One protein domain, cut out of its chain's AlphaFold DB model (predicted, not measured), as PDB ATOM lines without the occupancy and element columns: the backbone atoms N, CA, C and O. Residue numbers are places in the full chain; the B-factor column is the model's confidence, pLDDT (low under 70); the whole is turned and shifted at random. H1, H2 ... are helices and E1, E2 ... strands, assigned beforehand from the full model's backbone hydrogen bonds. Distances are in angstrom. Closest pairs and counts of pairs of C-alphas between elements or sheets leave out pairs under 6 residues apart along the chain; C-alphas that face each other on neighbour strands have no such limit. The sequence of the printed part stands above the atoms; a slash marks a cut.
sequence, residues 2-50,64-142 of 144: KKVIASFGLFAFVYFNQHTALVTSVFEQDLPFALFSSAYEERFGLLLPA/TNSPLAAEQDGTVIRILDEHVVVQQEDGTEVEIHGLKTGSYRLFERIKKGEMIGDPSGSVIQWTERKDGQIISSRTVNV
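This is residues 2 to 50 and 64 to 142 of the 144 residues of an uncharacterized protein of Domibacillus enclensis (UniProt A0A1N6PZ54). What does the model look like at first sight? At one end is a loose U of three helices, H1 and H3 as its arms and H2 across their ends; at the other is a strongly twisted five-stranded sheet, with the first part of H3 packed at its E1 edge. Residues 98 to 122 fold back from E3 to E1, where 109 to 110 pair with it, before returning to E4. How is it made up? The printed part has 128 residues, with three named helices, then five named strands in the antiparallel order E1, E2, E3, E4, E5; the class is mixed, helices and strands. How large is its outline? It is compact by its radius of gyration of the C-alphas, 14.9 A, yet elongated, spanning 50 by 28 by 24 A.

Where are the helices? H1 is residues 2 to 17, 22.2 A long, beginning at C-alpha 2 (98.807, 53.734, 114.697). H2 is residues 21 to 29, 12.1 A, and H3 is residues 33 to 44, 16.0 A. Where are the strands? E1 is residues 74 to 79, 14.0 A, beginning at C-alpha 74 (93.533, 75.477, 96.890); E2 is 83 to 88, 16.1 A; E3 is 93 to 97, 13.1 A. E4 is 123 to 130, 23.4 A, and E5 is 133 to 141, 24.5 A, ending at C-alpha 141 (98.858, 92.645, 83.174).

How is the sheet paired? It is a meander, each strand the antiparallel neighbour of the one before, and each successive pair is a hairpin. N 75 and O 87 of E1 and E2 are 2.8 A apart, N 86 and O 94 of E2 and E3 2.9 A, N 95 and O 127 of E3 and E4 2.8 A, and N 126 and O 138 of E4 and E5 2.8 A, within hydrogen-bond range. Where does H3 stand? H3 and the sheet make two layers, a helix on a sheet; its height over the sheet is 9.4 A and it lies over E1, their closest C-alphas, of Ala 34 and Thr 75, being 4.9 A apart. It runs across the strands, only just, at 61 degrees to E1 on the local plane. And the other helices? H2 only just is on the sheet, which it only grazes with residues 24 to 28, and H1 is not on it. H1 and H3 are near each other, and in H1, H2 and H3 every O i to N i+4 pair is within hydrogen-bond range.

How far does it reach, and is it cut? The two C-alphas farthest apart, of Lys 2 and Asn 141, are 50.1 A apart; residues 51 to 63 are not printed, and C-alphas 50 and 64 are 23.8 A apart. Which link is long, and where is confidence low? The link from E3 to E4 is long, with 25 residues. The mean pLDDT of the printed part is 74.3, and 56 residues are under 70, among them 14 to 35 and 37 to 50.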
ATOM      1  N   LYS A   2      99.019  54.554 115.919       51.16
ATOM      2  CA  LYS A   2      98.807  53.734 114.697       51.16
ATOM      3  C   LYS A   2      98.077  54.460 113.550       51.16
ATOM      4  O   LYS A   2      98.521  54.378 112.416       51.16
ATOM      5  N   LYS A   3      97.018  55.225 113.853       48.12
ATOM      6  CA  LYS A   3      96.288  56.037 112.857       48.12
ATOM      7  C   LYS A   3      97.153  57.146 112.237       48.12
ATOM      8  O   LYS A   3      97.079  57.358 111.043       48.12
ATOM      9  N   VAL A   4      98.011  57.786 113.035       55.34
ATOM     10  CA  VAL A   4      98.937  58.842 112.579       55.34
ATOM     11  C   VAL A   4      99.981  58.265 111.621       55.34
ATOM     12  O   VAL A   4     100.219  58.820 110.557       55.34
ATOM     13  N   ILE A   5     100.552  57.106 111.965       62.69
ATOM     14  CA  ILE A   5     101.542  56.401 111.137       62.69
ATOM     15  C   ILE A   5     100.907  55.911 109.828       62.69
ATOM     16  O   ILE A   5     101.523  56.023 108.775       62.69
ATOM     17  N   ALA A   6      99.668  55.414 109.876       59.44
ATOM     18  CA  ALA A   6      98.934  55.000 108.682       59.44
ATOM     19  C   ALA A   6      98.611  56.186 107.756       59.44
ATOM     20  O   ALA A   6      98.814  56.079 106.553       59.44
ATOM     21  N   SER A   7      98.177  57.327 108.306       58.12
ATOM     22  CA  SER A   7      97.946  58.556 107.533       58.12
ATOM     23  C   SER A   7      99.235  59.097 106.912       58.12
ATOM     24  O   SER A   7      99.234  59.489 105.750       58.12
ATOM     25  N   PHE A   8     100.349  59.062 107.649       65.62
ATOM     26  CA  PHE A   8     101.663  59.430 107.121       65.62
ATOM     27  C   PHE A   8     102.136  58.467 106.019       65.62
ATOM     28  O   PHE A   8     102.664  58.907 105.006       65.62
ATOM     29  N   GLY A   9     101.908  57.159 106.181       70.88
ATOM     30  CA  GLY A   9     102.241  56.149 105.174       70.88
ATOM     31  C   GLY A   9     101.418  56.284 103.893       70.88
ATOM     32  O   GLY A   9     101.981  56.216 102.804       70.88
ATOM     33  N   LEU A  10     100.109  56.536 104.013       68.44
ATOM     34  CA  LEU A  10      99.242  56.826 102.869       68.44
ATOM     35  C   LEU A  10      99.697  58.100 102.148       68.44
ATOM     36  O   LEU A  10      99.793  58.107 100.927       68.44
ATOM     37  N   PHE A  11     100.050  59.145 102.899       67.75
ATOM     38  CA  PHE A  11     100.593  60.374 102.331       67.75
ATOM     39  C   PHE A  11     101.908  60.133 101.577       67.75
ATOM     40  O   PHE A  11     102.028  60.520 100.419       67.75
ATOM     41  N   ALA A  12     102.879  59.451 102.195       68.69
ATOM     42  CA  ALA A  12     104.152  59.135 101.550       68.69
ATOM     43  C   ALA A  12     103.939  58.307 100.273       68.69
ATOM     44  O   ALA A  12     104.570  58.567  99.252       68.69
ATOM     45  N   PHE A  13     103.009  57.349 100.305       72.69
ATOM     46  CA  PHE A  13     102.635  56.567  99.134       72.69
ATOM     47  C   PHE A  13     102.097  57.455  98.007       72.69
ATOM     48  O   PHE A  13     102.581  57.357  96.883       72.69
ATOM     49  N   VAL A  14     101.152  58.347  98.303       67.31
ATOM     50  CA  VAL A  14     100.585  59.285  97.323       67.31
ATOM     51  C   VAL A  14     101.663  60.218  96.765       67.31
ATOM     52  O   VAL A  14     101.760  60.366  95.553       67.31
ATOM     53  N   TYR A  15     102.533  60.757  97.622       66.12
ATOM     54  CA  TYR A  15     103.634  61.637  97.226       66.12
ATOM     55  C   TYR A  15     104.605  60.965  96.246       66.12
ATOM     56  O   TYR A  15     104.896  61.502  95.181       66.12
ATOM     57  N   PHE A  16     105.082  59.758  96.564       66.50
ATOM     58  CA  PHE A  16     106.025  59.052  95.691       66.50
ATOM     59  C   PHE A  16     105.375  58.499  94.416       66.50
ATOM     60  O   PHE A  16     106.072  58.287  93.427       66.50
ATOM     61  N   ASN A  17     104.057  58.279  94.417       66.62
ATOM     62  CA  ASN A  17     103.332  57.685  93.292       66.62
ATOM     63  C   ASN A  17     102.439  58.688  92.543       66.62
ATOM     64  O   ASN A  17     101.644  58.278  91.704       66.62
ATOM     65  N   GLN A  18     102.579  59.991  92.785       60.22
ATOM     66  CA  GLN A  18     101.748  61.046  92.183       60.22
ATOM     67  C   GLN A  18     101.778  61.087  90.646       60.22
ATOM     68  O   GLN A  18     100.832  61.550  90.019       60.22
ATOM     69  N   HIS A  19     102.848  60.576  90.035       61.72
ATOM     70  CA  HIS A  19     102.993  60.480  88.579       61.72
ATOM     71  C   HIS A  19     102.366  59.202  87.996       61.72
ATOM     72  O   HIS A  19     102.435  58.972  86.791       61.72
ATOM     73  N   THR A  20     101.801  58.333  88.838       66.50
ATOM     74  CA  THR A  20     101.147  57.099  88.397       66.50
ATOM     75  C   THR A  20      99.676  57.363  88.099       66.50
ATOM     76  O   THR A  20      98.979  57.996  88.889       66.50
ATOM     77  N   ALA A  21      99.181  56.805  86.991       61.78
ATOM     78  CA  ALA A  21      97.800  56.990  86.540       61.78
ATOM     79  C   ALA A  21      96.743  56.643  87.610       61.78
ATOM     80  O   ALA A  21      95.661  57.222  87.618       61.78
ATOM     81  N   LEU A  22      97.062  55.727  88.532       64.00
ATOM     82  CA  LEU A  22      96.168  55.317  89.614       64.00
ATOM     83  C   LEU A  22      95.988  56.413  90.672       64.00
ATOM     84  O   LEU A  22      94.870  56.648  91.119       64.00
ATOM     85  N   VAL A  23      97.064  57.101  91.060       61.50
ATOM     86  CA  VAL A  23      96.974  58.220  92.009       61.50
ATOM     87  C   VAL A  23      96.312  59.419  91.335       61.50
ATOM     88  O   VAL A  23      95.423  60.026  91.917       61.50
ATOM     89  N   THR A  24      96.663  59.715  90.086       58.56
ATOM     90  CA  THR A  24      96.027  60.801  89.331       58.56
ATOM     91  C   THR A  24      94.512  60.587  89.205       58.56
ATOM     92  O   THR A  24      93.745  61.465  89.573       58.56
ATOM     93  N   SER A  25      94.067  59.386  88.818       60.19
ATOM     94  CA  SER A  25      92.639  59.063  88.667       60.19
ATOM     95  C   SER A  25      91.843  59.185  89.969       60.19
ATOM     96  O   SER A  25      90.755  59.756  89.959       60.19
ATOM     97  N   VAL A  26      92.368  58.678  91.090       63.09
ATOM     98  CA  VAL A  26      91.660  58.716  92.382       63.09
ATOM     99  C   VAL A  26      91.487  60.151  92.881       63.09
ATOM    100  O   VAL A  26      90.433  60.499  93.416       63.09
ATOM    101  N   PHE A  27      92.505  60.992  92.700       61.78
ATOM    102  CA  PHE A  27      92.512  62.345  93.252       61.78
ATOM    103  C   PHE A  27      92.017  63.440  92.290       61.78
ATOM    104  O   PHE A  27      91.836  64.588  92.703       61.78
ATOM    105  N   GLU A  28      91.761  63.098  91.027       60.50
ATOM    106  CA  GLU A  28      91.014  63.945  90.091       60.50
ATOM    107  C   GLU A  28      89.497  63.719  90.177       60.50
ATOM    108  O   GLU A  28      88.746  64.654  89.919       60.50
ATOM    109  N   GLN A  29      89.032  62.515  90.541       59.34
ATOM    110  CA  GLN A  29      87.614  62.140  90.404       59.34
ATOM    111  C   GLN A  29      86.885  61.892  91.731       59.34
ATOM    112  O   GLN A  29      85.775  62.386  91.912       59.34
ATOM    113  N   ASP A  30      87.490  61.155  92.668       57.84
ATOM    114  CA  ASP A  30      86.768  60.642  93.845       57.84
ATOM    115  C   ASP A  30      87.128  61.368  95.150       57.84
ATOM    116  O   ASP A  30      86.299  61.492  96.054       57.84
ATOM    117  N   LEU A  31      88.371  61.846  95.272       66.12
ATOM    118  CA  LEU A  31      88.846  62.561  96.456       66.12
ATOM    119  C   LEU A  31      89.827  63.672  96.056       66.12
ATOM    120  O   LEU A  31      91.027  63.411  96.003       66.12
ATOM    121  N   PRO A  32      89.351  64.909  95.818       67.44
ATOM    122  CA  PRO A  32      90.206  66.019  95.415       67.44
ATOM    123  C   PRO A  32      91.432  66.159  96.325       67.44
ATOM    124  O   PRO A  32      91.320  66.143  97.557       67.44
ATOM    125  N   PHE A  33      92.611  66.327  95.726       67.38
ATOM    126  CA  PHE A  33      93.867  66.560  96.441       67.38
ATOM    127  C   PHE A  33      93.765  67.721  97.431       67.38
ATOM    128  O   PHE A  33      94.308  67.634  98.534       67.38
ATOM    129  N   ALA A  34      93.030  68.775  97.069       64.12
ATOM    130  CA  ALA A  34      92.790  69.920  97.942       64.12
ATOM    131  C   ALA A  34      92.045  69.537  99.229       64.12
ATOM    132  O   ALA A  34      92.445  69.938 100.326       64.12
ATOM    133  N   LEU A  35      91.016  68.692  99.110       66.19
ATOM    134  CA  LEU A  35      90.233  68.196 100.241       66.19
ATOM    135  C   LEU A  35      91.086  67.301 101.149       66.19
ATOM    136  O   LEU A  35      91.081  67.453 102.371       66.19
ATOM    137  N   PHE A  36      91.865  66.395 100.551       71.25
ATOM    138  CA  PHE A  36      92.785  65.531 101.288       71.25
ATOM    139  C   PHE A  36      93.862  66.339 102.027       71.25
ATOM    140  O   PHE A  36      94.114  66.091 103.208       71.25
ATOM    141  N   SER A  37      94.455  67.337 101.366       66.06
ATOM    142  CA  SER A  37      95.446  68.233 101.966       66.06
ATOM    143  C   SER A  37      94.853  69.053 103.115       66.06
ATOM    144  O   SER A  37      95.499  69.185 104.153       66.06
ATOM    145  N   SER A  38      93.625  69.565 102.957       66.44
ATOM    146  CA  SER A  38      92.886  70.314 103.989       66.44
ATOM    147  C   SER A  38      92.687  69.473 105.252       66.44
ATOM    148  O   SER A  38      93.125  69.841 106.344       66.44
ATOM    149  N   ALA A  39      92.120  68.272 105.086       69.88
ATOM    150  CA  ALA A  39      91.847  67.355 106.188       69.88
ATOM    151  C   ALA A  39      93.134  66.872 106.878       69.88
ATOM    152  O   ALA A  39      93.150  66.614 108.087       69.88
ATOM    153  N   TYR A  40      94.230  66.739 106.123       68.25
ATOM    154  CA  TYR A  40      95.533  66.398 106.682       68.25
ATOM    155  C   TYR A  40      96.105  67.545 107.531       68.25
ATOM    156  O   TYR A  40      96.527  67.294 108.661       68.25
ATOM    157  N   GLU A  41      96.087  68.786 107.032       66.12
ATOM    158  CA  GLU A  41      96.571  69.963 107.771       66.12
ATOM    159  C   GLU A  41      95.757  70.202 109.050       66.12
ATOM    160  O   GLU A  41      96.344  70.391 110.115       66.12
ATOM    161  N   GLU A  42      94.425  70.095 108.992       68.81
ATOM    162  CA  GLU A  42      93.554  70.212 110.171       68.81
ATOM    163  C   GLU A  42      93.943  69.199 111.261       68.81
ATOM    164  O   GLU A  42      93.925  69.492 112.459       68.81
ATOM    165  N   ARG A  43      94.318  67.982 110.849       65.62
ATOM    166  CA  ARG A  43      94.554  66.876 111.775       65.62
ATOM    167  C   ARG A  43      95.985  66.781 112.289       65.62
ATOM    168  O   ARG A  43      96.190  66.279 113.399       65.62
ATOM    169  N   PHE A  44      96.960  67.198 111.489       64.88
ATOM    170  CA  PHE A  44      98.382  66.952 111.741       64.88
ATOM    171  C   PHE A  44      99.246  68.223 111.689       64.88
ATOM    172  O   PHE A  44     100.439  68.150 111.982       64.88
ATOM    173  N   GLY A  45      98.654  69.383 111.393       60.44
ATOM    174  CA  GLY A  45      99.356  70.649 111.204       60.44
ATOM    175  C   GLY A  45     100.084  70.733 109.860       60.44
ATOM    176  O   GLY A  45      99.942  69.864 108.998       60.44
ATOM    177  N   LEU A  46     100.892  71.784 109.692       59.34
ATOM    178  CA  LEU A  46     101.746  72.038 108.521       59.34
ATOM    179  C   LEU A  46     102.883  71.001 108.437       59.34
ATOM    180  O   LEU A  46     104.041  71.300 108.714       59.34
ATOM    181  N   LEU A  47     102.557  69.749 108.126       51.59
ATOM    182  CA  LEU A  47     103.529  68.664 107.986       51.59
ATOM    183  C   LEU A  47     103.942  68.411 106.537       51.59
ATOM    184  O   LEU A  47     104.829  67.593 106.319       51.59
ATOM    185  N   LEU A  48     103.356  69.121 105.568       51.44
ATOM    186  CA  LEU A  48     103.893  69.196 104.213       51.44
ATOM    187  C   LEU A  48     105.191  70.001 104.288       51.44
ATOM    188  O   LEU A  48     105.138  71.227 104.431       51.44
ATOM    189  N   PRO A  49     106.377  69.364 104.247       41.09
ATOM    190  CA  PRO A  49     107.604  70.118 104.274       41.09
ATOM    191  C   PRO A  49     107.657  70.843 102.940       41.09
ATOM    192  O   PRO A  49     107.707  70.235 101.871       41.09
ATOM    193  N   ALA A  50     107.667  72.163 103.008       39.81
ATOM    194  CA  ALA A  50     108.055  72.991 101.897       39.81
ATOM    195  C   ALA A  50     109.569  72.721 101.659       39.81
ATOM    196  O   ALA A  50     110.429  73.454 102.147       39.81
ATOM    197  N   THR A  64      94.179  91.569  99.722       45.03
ATOM    198  CA  THR A  64      92.984  91.202  98.942       45.03
ATOM    199  C   THR A  64      92.799  92.050  97.678       45.03
ATOM    200  O   THR A  64      91.864  91.813  96.924       45.03
ATOM    201  N   ASN A  65      93.680  93.030  97.440       52.34
ATOM    202  CA  ASN A  65      93.652  93.926  96.285       52.34
ATOM    203  C   ASN A  65      94.757  93.618  95.259       52.34
ATOM    204  O   ASN A  65      94.890  94.356  94.284       52.34
ATOM    205  N   SER A  66      95.569  92.573  95.467       66.50
ATOM    206  CA  SER A  66      96.514  92.128  94.441       66.50
ATOM    207  C   SER A  66      95.769  91.313  93.381       66.50
ATOM    208  O   SER A  66      95.102  90.341  93.738       66.50
ATOM    209  N   PRO A  67      95.904  91.626  92.081       67.88
ATOM    210  CA  PRO A  67      95.300  90.816  91.024       67.88
ATOM    211  C   PRO A  67      95.938  89.416  90.920       67.88
ATOM    212  O   PRO A  67      95.429  88.565  90.196       67.88
ATOM    213  N   LEU A  68      97.030  89.175  91.659       76.19
ATOM    214  CA  LEU A  68      97.721  87.891  91.779       76.19
ATOM    215  C   LEU A  68      97.419  87.160  93.091       76.19
ATOM    216  O   LEU A  68      98.038  86.139  93.380       76.19
ATOM    217  N   ALA A  69      96.511  87.677  93.915       81.62
ATOM    218  CA  ALA A  69      96.065  86.962  95.099       81.62
ATOM    219  C   ALA A  69      95.157  85.783  94.714       81.62
ATOM    220  O   ALA A  69      94.335  85.886  93.799       81.62
ATOM    221  N   ALA A  70      95.278  84.674  95.442       81.38
ATOM    222  CA  ALA A  70      94.381  83.536  95.323       81.38
ATOM    223  C   ALA A  70      92.949  83.934  95.673       81.38
ATOM    224  O   ALA A  70      92.687  84.469  96.753       81.38
ATOM    225  N   GLU A  71      92.003  83.660  94.777       82.38
ATOM    226  CA  GLU A  71      90.590  83.962  95.030       82.38
ATOM    227  C   GLU A  71      89.962  83.007  96.050       82.38
ATOM    228  O   GLU A  71      89.051  83.386  96.797       82.38
ATOM    229  N   GLN A  72      90.475  81.778  96.096       84.56
ATOM    230  CA  GLN A  72      90.015  80.692  96.950       84.56
ATOM    231  C   GLN A  72      91.198  79.893  97.490       84.56
ATOM    232  O   GLN A  72      92.302  79.944  96.943       84.56
ATOM    233  N   ASP A  73      90.937  79.146  98.559       84.69
ATOM    234  CA  ASP A  73      91.852  78.121  99.040       84.69
ATOM    235  C   ASP A  73      92.014  77.030  97.978       84.69
ATOM    236  O   ASP A  73      91.048  76.591  97.351       84.69
ATOM    237  N   GLY A  74      93.242  76.559  97.810       85.31
ATOM    238  CA  GLY A  74      93.533  75.477  96.890       85.31
ATOM    239  C   GLY A  74      94.861  74.803  97.175       85.31
ATOM    240  O   GLY A  74      95.625  75.200  98.052       85.31
ATOM    241  N   THR A  75      95.131  73.757  96.415       83.31
ATOM    242  CA  THR A  75      96.353  72.968  96.507       83.31
ATOM    243  C   THR A  75      96.958  72.834  95.123       83.31
ATOM    244  O   THR A  75      96.263  72.510  94.164       83.31
ATOM    245  N   VAL A  76      98.260  73.076  95.002       81.69
ATOM    246  CA  VAL A  76      98.986  72.846  93.750       81.69
ATOM    247  C   VAL A  76      98.967  71.348  93.443       81.69
ATOM    248  O   VAL A  76      99.468  70.553  94.234       81.69
ATOM    249  N   ILE A  77      98.407  70.955  92.303       80.44
ATOM    250  CA  ILE A  77      98.283  69.548  91.880       80.44
ATOM    251  C   ILE A  77      99.123  69.211  90.647       80.44
ATOM    252  O   ILE A  77      99.369  68.036  90.382       80.44
ATOM    253  N   ARG A  78      99.596  70.218  89.901       82.25
ATOM    254  CA  ARG A  78     100.562  70.048  88.806       82.25
ATOM    255  C   ARG A  78     101.484  71.260  88.711       82.25
ATOM    256  O   ARG A  78     101.049  72.395  88.888       82.25
ATOM    257  N   ILE A  79     102.748  71.003  88.395       80.31
ATOM    258  CA  ILE A  79     103.738  72.018  88.025       80.31
ATOM    259  C   ILE A  79     104.311  71.580  86.685       80.31
ATOM    260  O   ILE A  79     104.867  70.488  86.577       80.31
ATOM    261  N   LEU A  80     104.120  72.412  85.673       81.50
ATOM    262  CA  LEU A  80     104.591  72.218  84.310       81.50
ATOM    263  C   LEU A  80     105.535  73.376  83.962       81.50
ATOM    264  O   LEU A  80     105.538  74.405  84.637       81.50
ATOM    265  N   ASP A  81     106.335  73.214  82.909       76.31
ATOM    266  CA  ASP A  81     107.385  74.186  82.563       76.31
ATOM    267  C   ASP A  81     106.840  75.603  82.309       76.31
ATOM    268  O   ASP A  81     107.528  76.590  82.565       76.31
ATOM    269  N   GLU A  82     105.592  75.709  81.842       79.25
ATOM    270  CA  GLU A  82     104.963  76.978  81.454       79.25
ATOM    271  C   GLU A  82     103.796  77.409  82.358       79.25
ATOM    272  O   GLU A  82     103.321  78.543  82.242       79.25
ATOM    273  N   HIS A  83     103.306  76.523  83.232       85.81
ATOM    274  CA  HIS A  83     102.160  76.812  84.094       85.81
ATOM    275  C   HIS A  83     102.068  75.911  85.321       85.81
ATOM    276  O   HIS A  83     102.624  74.815  85.378       85.81
ATOM    277  N   VAL A  84     101.297  76.368  86.301       87.31
ATOM    278  CA  VAL A  84     100.914  75.585  87.478       87.31
ATOM    279  C   VAL A  84      99.414  75.348  87.485       87.31
ATOM    280  O   VAL A  84      98.653  76.167  86.976       87.31
ATOM    281  N   VAL A  85      98.990  74.229  88.068       88.69
ATOM    282  CA  VAL A  85      97.572  73.905  88.249       88.69
ATOM    283  C   VAL A  85      97.268  73.806  89.730       88.69
ATOM    284  O   VAL A  85      97.898  73.027  90.451       88.69
ATOM    285  N   VAL A  86      96.294  74.592  90.173       88.94
ATOM    286  CA  VAL A  86      95.807  74.629  91.552       88.94
ATOM    287  C   VAL A  86      94.390  74.081  91.574       88.94
ATOM    288  O   VAL A  86      93.512  74.624  90.914       88.94
ATOM    289  N   GLN A  87      94.153  73.021  92.339       88.44
ATOM    290  CA  GLN A  87      92.806  72.516  92.577       88.44
ATOM    291  C   GLN A  87      92.213  73.222  93.794       88.44
ATOM    292  O   GLN A  87      92.834  73.251  94.858       88.44
ATOM    293  N   GLN A  88      91.031  73.802  93.641       88.06
ATOM    294  CA  GLN A  88      90.247  74.401  94.715       88.06
ATOM    295  C   GLN A  88      89.473  73.317  95.479       88.06
ATOM    296  O   GLN A  88      89.304  72.192  95.003       88.06
ATOM    297  N   GLU A  89      88.994  73.637  96.682       80.38
ATOM    298  CA  GLU A  89      88.264  72.668  97.518       80.38
ATOM    299  C   GLU A  89      86.965  72.157  96.877       80.38
ATOM    300  O   GLU A  89      86.530  71.045  97.169       80.38
ATOM    301  N   ASP A  90      86.362  72.940  95.981       81.62
ATOM    302  CA  ASP A  90      85.139  72.580  95.259       81.62
ATOM    303  C   ASP A  90      85.388  71.713  94.004       81.62
ATOM    304  O   ASP A  90      84.451  71.453  93.238       81.62
ATOM    305  N   GLY A  91      86.644  71.306  93.786       81.00
ATOM    306  CA  GLY A  91      87.101  70.499  92.657       81.00
ATOM    307  C   GLY A  91      87.484  71.294  91.405       81.00
ATOM    308  O   GLY A  91      87.979  70.695  90.454       81.00
ATOM    309  N   THR A  92      87.294  72.617  91.383       89.00
ATOM    310  CA  THR A  92      87.695  73.463  90.248       89.00
ATOM    311  C   THR A  92      89.216  73.491  90.115       89.00
ATOM    312  O   THR A  92      89.937  73.660  91.096       89.00
ATOM    313  N   GLU A  93      89.723  73.353  88.898       91.31
ATOM    314  CA  GLU A  93      91.142  73.454  88.582       91.31
ATOM    315  C   GLU A  93      91.456  74.817  87.972       91.31
ATOM    316  O   GLU A  93      90.822  75.242  87.011       91.31
ATOM    317  N   VAL A  94      92.465  75.496  88.497       91.62
ATOM    318  CA  VAL A  94      92.930  76.788  88.000       91.62
ATOM    319  C   VAL A  94      94.312  76.604  87.393       91.62
ATOM    320  O   VAL A  94      95.278  76.346  88.111       91.62
ATOM    321  N   GLU A  95      94.409  76.734  86.074       92.06
ATOM    322  CA  GLU A  95      95.679  76.769  85.349       92.06
ATOM    323  C   GLU A  95      96.204  78.201  85.293       92.06
ATOM    324  O   GLU A  95      95.471  79.121  84.919       92.06
ATOM    325  N   ILE A  96      97.468  78.394  85.665       90.44
ATOM    326  CA  ILE A  96      98.063  79.720  85.834       90.44
ATOM    327  C   ILE A  96      99.393  79.780  85.090       90.44
ATOM    328  O   ILE A  96     100.364  79.124  85.472       90.44
ATOM    329  N   HIS A  97      99.422  80.573  84.022       90.94
ATOM    330  CA  HIS A  97     100.585  80.790  83.159       90.94
ATOM    331  C   HIS A  97     101.278  82.112  83.484       90.94
ATOM    332  O   HIS A  97     100.638  83.063  83.937       90.94
ATOM    333  N   GLY A  98     102.569  82.205  83.158       87.06
ATOM    334  CA  GLY A  98     103.343  83.443  83.318       87.06
ATOM    335  C   GLY A  98     103.923  83.630  84.721       87.06
ATOM    336  O   GLY A  98     104.175  84.758  85.148       87.06
ATOM    337  N   LEU A  99     104.129  82.528  85.443       84.56
ATOM    338  CA  LEU A  99     104.736  82.490  86.771       84.56
ATOM    339  C   LEU A  99     106.138  81.888  86.708       84.56
ATOM    340  O   LEU A  99     106.431  81.041  85.864       84.56
ATOM    341  N   LYS A 100     107.019  82.287  87.629       81.25
ATOM    342  CA  LYS A 100     108.331  81.651  87.774       81.25
ATOM    343  C   LYS A 100     108.146  80.219  88.288       81.25
ATOM    344  O   LYS A 100     107.567  79.996  89.348       81.25
ATOM    345  N   THR A 101     108.717  79.245  87.581       62.44
ATOM    346  CA  THR A 101     108.643  77.802  87.891       62.44
ATOM    347  C   THR A 101     109.170  77.423  89.282       62.44
ATOM    348  O   THR A 101     108.818  76.373  89.807       62.44
ATOM    349  N   GLY A 102     109.970  78.284  89.922       65.06
ATOM    350  CA  GLY A 102     110.461  78.084  91.290       65.06
ATOM    351  C   GLY A 102     109.508  78.526  92.409       65.06
ATOM    352  O   GLY A 102     109.838  78.334  93.579       65.06
ATOM    353  N   SER A 103     108.363  79.138  92.090       64.94
ATOM    354  CA  SER A 103     107.484  79.740  93.103       64.94
ATOM    355  C   SER A 103     106.609  78.734  93.862       64.94
ATOM    356  O   SER A 103     106.088  79.097  94.917       64.94
ATOM    357  N   TYR A 104     106.495  77.483  93.393       67.69
ATOM    358  CA  TYR A 104     105.555  76.495  93.937       67.69
ATOM    359  C   TYR A 104     106.159  75.132  94.195       67.69
ATOM    360  O   TYR A 104     107.127  74.709  93.560       67.69
ATOM    361  N   ARG A 105     105.494  74.400  95.085       69.19
ATOM    362  CA  ARG A 105     105.676  72.966  95.269       69.19
ATOM    363  C   ARG A 105     104.392  72.221  95.015       69.19
ATOM    364  O   ARG A 105     103.299  72.705  95.285       69.19
ATOM    365  N   LEU A 106     104.552  70.999  94.539       68.12
ATOM    366  CA  LEU A 106     103.444  70.077  94.432       68.12
ATOM    367  C   LEU A 106     102.871  69.817  95.833       68.12
ATOM    368  O   LEU A 106     103.620  69.631  96.794       68.12
ATOM    369  N   PHE A 107     101.549  69.874  95.931       70.38
ATOM    370  CA  PHE A 107     100.755  69.858  97.159       70.38
ATOM    371  C   PHE A 107     100.923  71.058  98.088       70.38
ATOM    372  O   PHE A 107     100.405  71.038  99.200       70.38
ATOM    373  N   GLU A 108     101.589  72.130  97.660       75.25
ATOM    374  CA  GLU A 108     101.564  73.378  98.418       75.25
ATOM    375  C   GLU A 108     100.122  73.879  98.518       75.25
ATOM    376  O   GLU A 108      99.427  74.018  97.506       75.25
ATOM    377  N   ARG A 109      99.660  74.109  99.751       76.31
ATOM    378  CA  ARG A 109      98.374  74.755  99.991       76.31
ATOM    379  C   ARG A 109      98.548  76.257  99.825       76.31
ATOM    380  O   ARG A 109      99.454  76.841 100.410       76.31
ATOM    381  N   ILE A 110      97.661  76.848  99.043       79.31
ATOM    382  CA  ILE A 110      97.564  78.278  98.794       79.31
ATOM    383  C   ILE A 110      96.273  78.735  99.453       79.31
ATOM    384  O   ILE A 110      95.199  78.224  99.130       79.31
ATOM    385  N   LYS A 111      96.364  79.667 100.395       81.75
ATOM    386  CA  LYS A 111      95.186  80.213 101.074       81.75
ATOM    387  C   LYS A 111      94.629  81.385 100.289       81.75
ATOM    388  O   LYS A 111      95.367  82.144  99.661       81.75
ATOM    389  N   LYS A 112      93.320  81.585 100.376       82.06
ATOM    390  CA  LYS A 112      92.661  82.769  99.837       82.06
ATOM    391  C   LYS A 112      93.377  84.042 100.298       82.06
ATOM    392  O   LYS A 112      93.605  84.255 101.488       82.06
ATOM    393  N   GLY A 113      93.679  84.917  99.345       75.75
ATOM    394  CA  GLY A 113      94.386  86.173  99.579       75.75
ATOM    395  C   GLY A 113      95.913  86.054  99.583       75.75
ATOM    396  O   GLY A 113      96.573  87.092  99.580       75.75
ATOM    397  N   GLU A 114      96.482  84.844  99.571       78.56
ATOM    398  CA  GLU A 114      97.926  84.657  99.409       78.56
ATOM    399  C   GLU A 114      98.352  84.922  97.969       78.56
ATOM    400  O   GLU A 114      97.611  84.679  97.016       78.56
ATOM    401  N   MET A 115      99.570  85.432  97.810       77.31
ATOM    402  CA  MET A 115     100.135  85.685  96.494       77.31
ATOM    403  C   MET A 115     100.404  84.362  95.779       77.31
ATOM    404  O   MET A 115     101.136  83.506  96.277       77.31
ATOM    405  N   ILE A 116      99.843  84.229  94.583       76.38
ATOM    406  CA  ILE A 116     100.073  83.105  93.687       76.38
ATOM    407  C   ILE A 116     101.403  83.360  92.965       76.38
ATOM    408  O   ILE A 116     101.450  83.609  91.774       76.38
ATOM    409  N   GLY A 117     102.507  83.241  93.707       77.56
ATOM    410  CA  GLY A 117     103.864  83.201  93.155       77.56
ATOM    411  C   GLY A 117     104.360  84.510  92.533       77.56
ATOM    412  O   GLY A 117     103.717  85.554  92.625       77.56
ATOM    413  N   ASP A 118     105.545  84.444  91.922       80.81
ATOM    414  CA  ASP A 118     106.173  85.597  91.280       80.81
ATOM    415  C   ASP A 118     105.927  85.573  89.763       80.81
ATOM    416  O   ASP A 118     106.114  84.525  89.135       80.81
ATOM    417  N   PRO A 119     105.592  86.715  89.139       83.38
ATOM    418  CA  PRO A 119     105.457  86.811  87.688       83.38
ATOM    419  C   PRO A 119     106.787  86.509  86.982       83.38
ATOM    420  O   PRO A 119     107.848  86.994  87.386       83.38
ATOM    421  N   SER A 120     106.744  85.727  85.901       84.06
ATOM    422  CA  SER A 120     107.887  85.515  84.995       84.06
ATOM    423  C   SER A 120     107.961  86.555  83.871       84.06
ATOM    424  O   SER A 120     108.952  86.593  83.146       84.06
ATOM    425  N   GLY A 121     106.925  87.382  83.718       83.75
ATOM    426  CA  GLY A 121     106.822  88.446  82.722       83.75
ATOM    427  C   GLY A 121     105.673  89.403  83.041       83.75
ATOM    428  O   GLY A 121     105.153  89.413  84.153       83.75
ATOM    429  N   SER A 122     105.249  90.194  82.059       83.81
ATOM    430  CA  SER A 122     104.235  91.243  82.239       83.81
ATOM    431  C   SER A 122     102.787  90.759  82.137       83.81
ATOM    432  O   SER A 122     101.864  91.552  82.307       83.81
ATOM    433  N   VAL A 123     102.563  89.478  81.838       85.81
ATOM    434  CA  VAL A 123     101.227  88.918  81.618       85.81
ATOM    435  C   VAL A 123     101.091  87.602  82.365       85.81
ATOM    436  O   VAL A 123     101.895  86.693  82.170       85.81
ATOM    437  N   ILE A 124     100.036  87.493  83.171       88.19
ATOM    438  CA  ILE A 124      99.619  86.254  83.824       88.19
ATOM    439  C   ILE A 124      98.238  85.878  83.303       88.19
ATOM    440  O   ILE A 124      97.323  86.703  83.286       88.19
ATOM    441  N   GLN A 125      98.081  84.628  82.879       91.12
ATOM    442  CA  GLN A 125      96.802  84.095  82.413       91.12
ATOM    443  C   GLN A 125      96.291  83.058  83.398       91.12
ATOM    444  O   GLN A 125      97.047  82.201  83.844       91.12
ATOM    445  N   TRP A 126      95.005  83.142  83.705       91.12
ATOM    446  CA  TRP A 126      94.298  82.231  84.590       91.12
ATOM    447  C   TRP A 126      93.178  81.590  83.797       91.12
ATOM    448  O   TRP A 126      92.368  82.307  83.209       91.12
ATOM    449  N   THR A 127      93.109  80.268  83.815       93.88
ATOM    450  CA  THR A 127      92.022  79.510  83.200       93.88
ATOM    451  C   THR A 127      91.430  78.579  84.241       93.88
ATOM    452  O   THR A 127      92.116  77.690  84.736       93.88
ATOM    453  N   GLU A 128      90.158  78.770  84.567       92.56
ATOM    454  CA  GLU A 128      89.427  77.900  85.481       92.56
ATOM    455  C   GLU A 128      88.698  76.815  84.696       92.56
ATOM    456  O   GLU A 128      87.996  77.095  83.715       92.56
ATOM    457  N   ARG A 129      88.843  75.574  85.147       92.88
ATOM    458  CA  ARG A 129      88.185  74.398  84.597       92.88
ATOM    459  C   ARG A 129      87.420  73.651  85.673       92.88
ATOM    460  O   ARG A 129      87.896  73.488  86.789       92.88
ATOM    461  N   LYS A 130      86.261  73.124  85.301       87.56
ATOM    462  CA  LYS A 130      85.492  72.188  86.120       87.56
ATOM    463  C   LYS A 130      85.048  71.034  85.242       87.56
ATOM    464  O   LYS A 130      84.568  71.264  84.133       87.56
ATOM    465  N   ASP A 131      85.300  69.809  85.691       84.38
ATOM    466  CA  ASP A 131      85.016  68.587  84.927       84.38
ATOM    467  C   ASP A 131      85.599  68.625  83.496       84.38
ATOM    468  O   ASP A 131      84.969  68.224  82.517       84.38
ATOM    469  N   GLY A 132      86.809  69.185  83.360       79.75
ATOM    470  CA  GLY A 132      87.521  69.336  82.086       79.75
ATOM    471  C   GLY A 132      87.018  70.463  81.170       79.75
ATOM    472  O   GLY A 132      87.631  70.708  80.129       79.75
ATOM    473  N   GLN A 133      85.949  71.178  81.531       87.88
ATOM    474  CA  GLN A 133      85.418  72.304  80.754       87.88
ATOM    475  C   GLN A 133      85.933  73.634  81.291       87.88
ATOM    476  O   GLN A 133      85.919  73.855  82.498       87.88
ATOM    477  N   ILE A 134      86.341  74.541  80.401       92.50
ATOM    478  CA  ILE A 134      86.715  75.909  80.780       92.50
ATOM    479  C   ILE A 134      85.450  76.669  81.184       92.50
ATOM    480  O   ILE A 134      84.539  76.831  80.372       92.50
ATOM    481  N   ILE A 135      85.416  77.151  82.424       93.62
ATOM    482  CA  ILE A 135      84.295  77.924  82.978       93.62
ATOM    483  C   ILE A 135      84.606  79.420  83.068       93.62
ATOM    484  O   ILE A 135      83.693  80.242  83.034       93.62
ATOM    485  N   SER A 136      85.888  79.783  83.146       91.44
ATOM    486  CA  SER A 136      86.345  81.169  83.207       91.44
ATOM    487  C   SER A 136      87.781  81.278  82.701       91.44
ATOM    488  O   SER A 136      88.574  80.346  82.822       91.44
ATOM    489  N   SER A 137      88.123  82.429  82.130       91.38
ATOM    490  CA  SER A 137      89.495  82.773  81.768       91.38
ATOM    491  C   SER A 137      89.700  84.265  81.974       91.38
ATOM    492  O   SER A 137      88.872  85.075  81.553       91.38
ATOM    493  N   ARG A 138      90.823  84.646  82.580       89.50
ATOM    494  CA  ARG A 138      91.202  86.049  82.769       89.50
ATOM    495  C   ARG A 138      92.690  86.254  82.539       89.50
ATOM    496  O   ARG A 138      93.511  85.393  82.844       89.50
ATOM    497  N   THR A 139      93.027  87.441  82.055       87.62
ATOM    498  CA  THR A 139      94.407  87.868  81.836       87.62
ATOM    499  C   THR A 139      94.684  89.089  82.691       87.62
ATOM    500  O   THR A 139      93.920  90.054  82.676       87.62
ATOM    501  N   VAL A 140      95.787  89.047  83.427       85.19
ATOM    502  CA  VAL A 140      96.257  90.120  84.293       85.19
ATOM    503  C   VAL A 140      97.558  90.656  83.719       85.19
ATOM    504  O   VAL A 140      98.513  89.903  83.539       85.19
ATOM    505  N   ASN A 141      97.603  91.962  83.465       84.19
ATOM    506  CA  ASN A 141      98.858  92.645  83.174       84.19
ATOM    507  C   ASN A 141      99.525  93.028  84.495       84.19
ATOM    508  O   ASN A 141      98.907  93.681  85.339       84.19
ATOM    509  N   VAL A 142     100.773  92.616  84.665       77.62
ATOM    510  CA  VAL A 142     101.595  92.923  85.830       77.62
ATOM    511  C   VAL A 142     102.595  93.982  85.389       77.62
ATOM    512  O   VAL A 142     103.456  93.717  84.552       77.62
TER     513      VAL A 142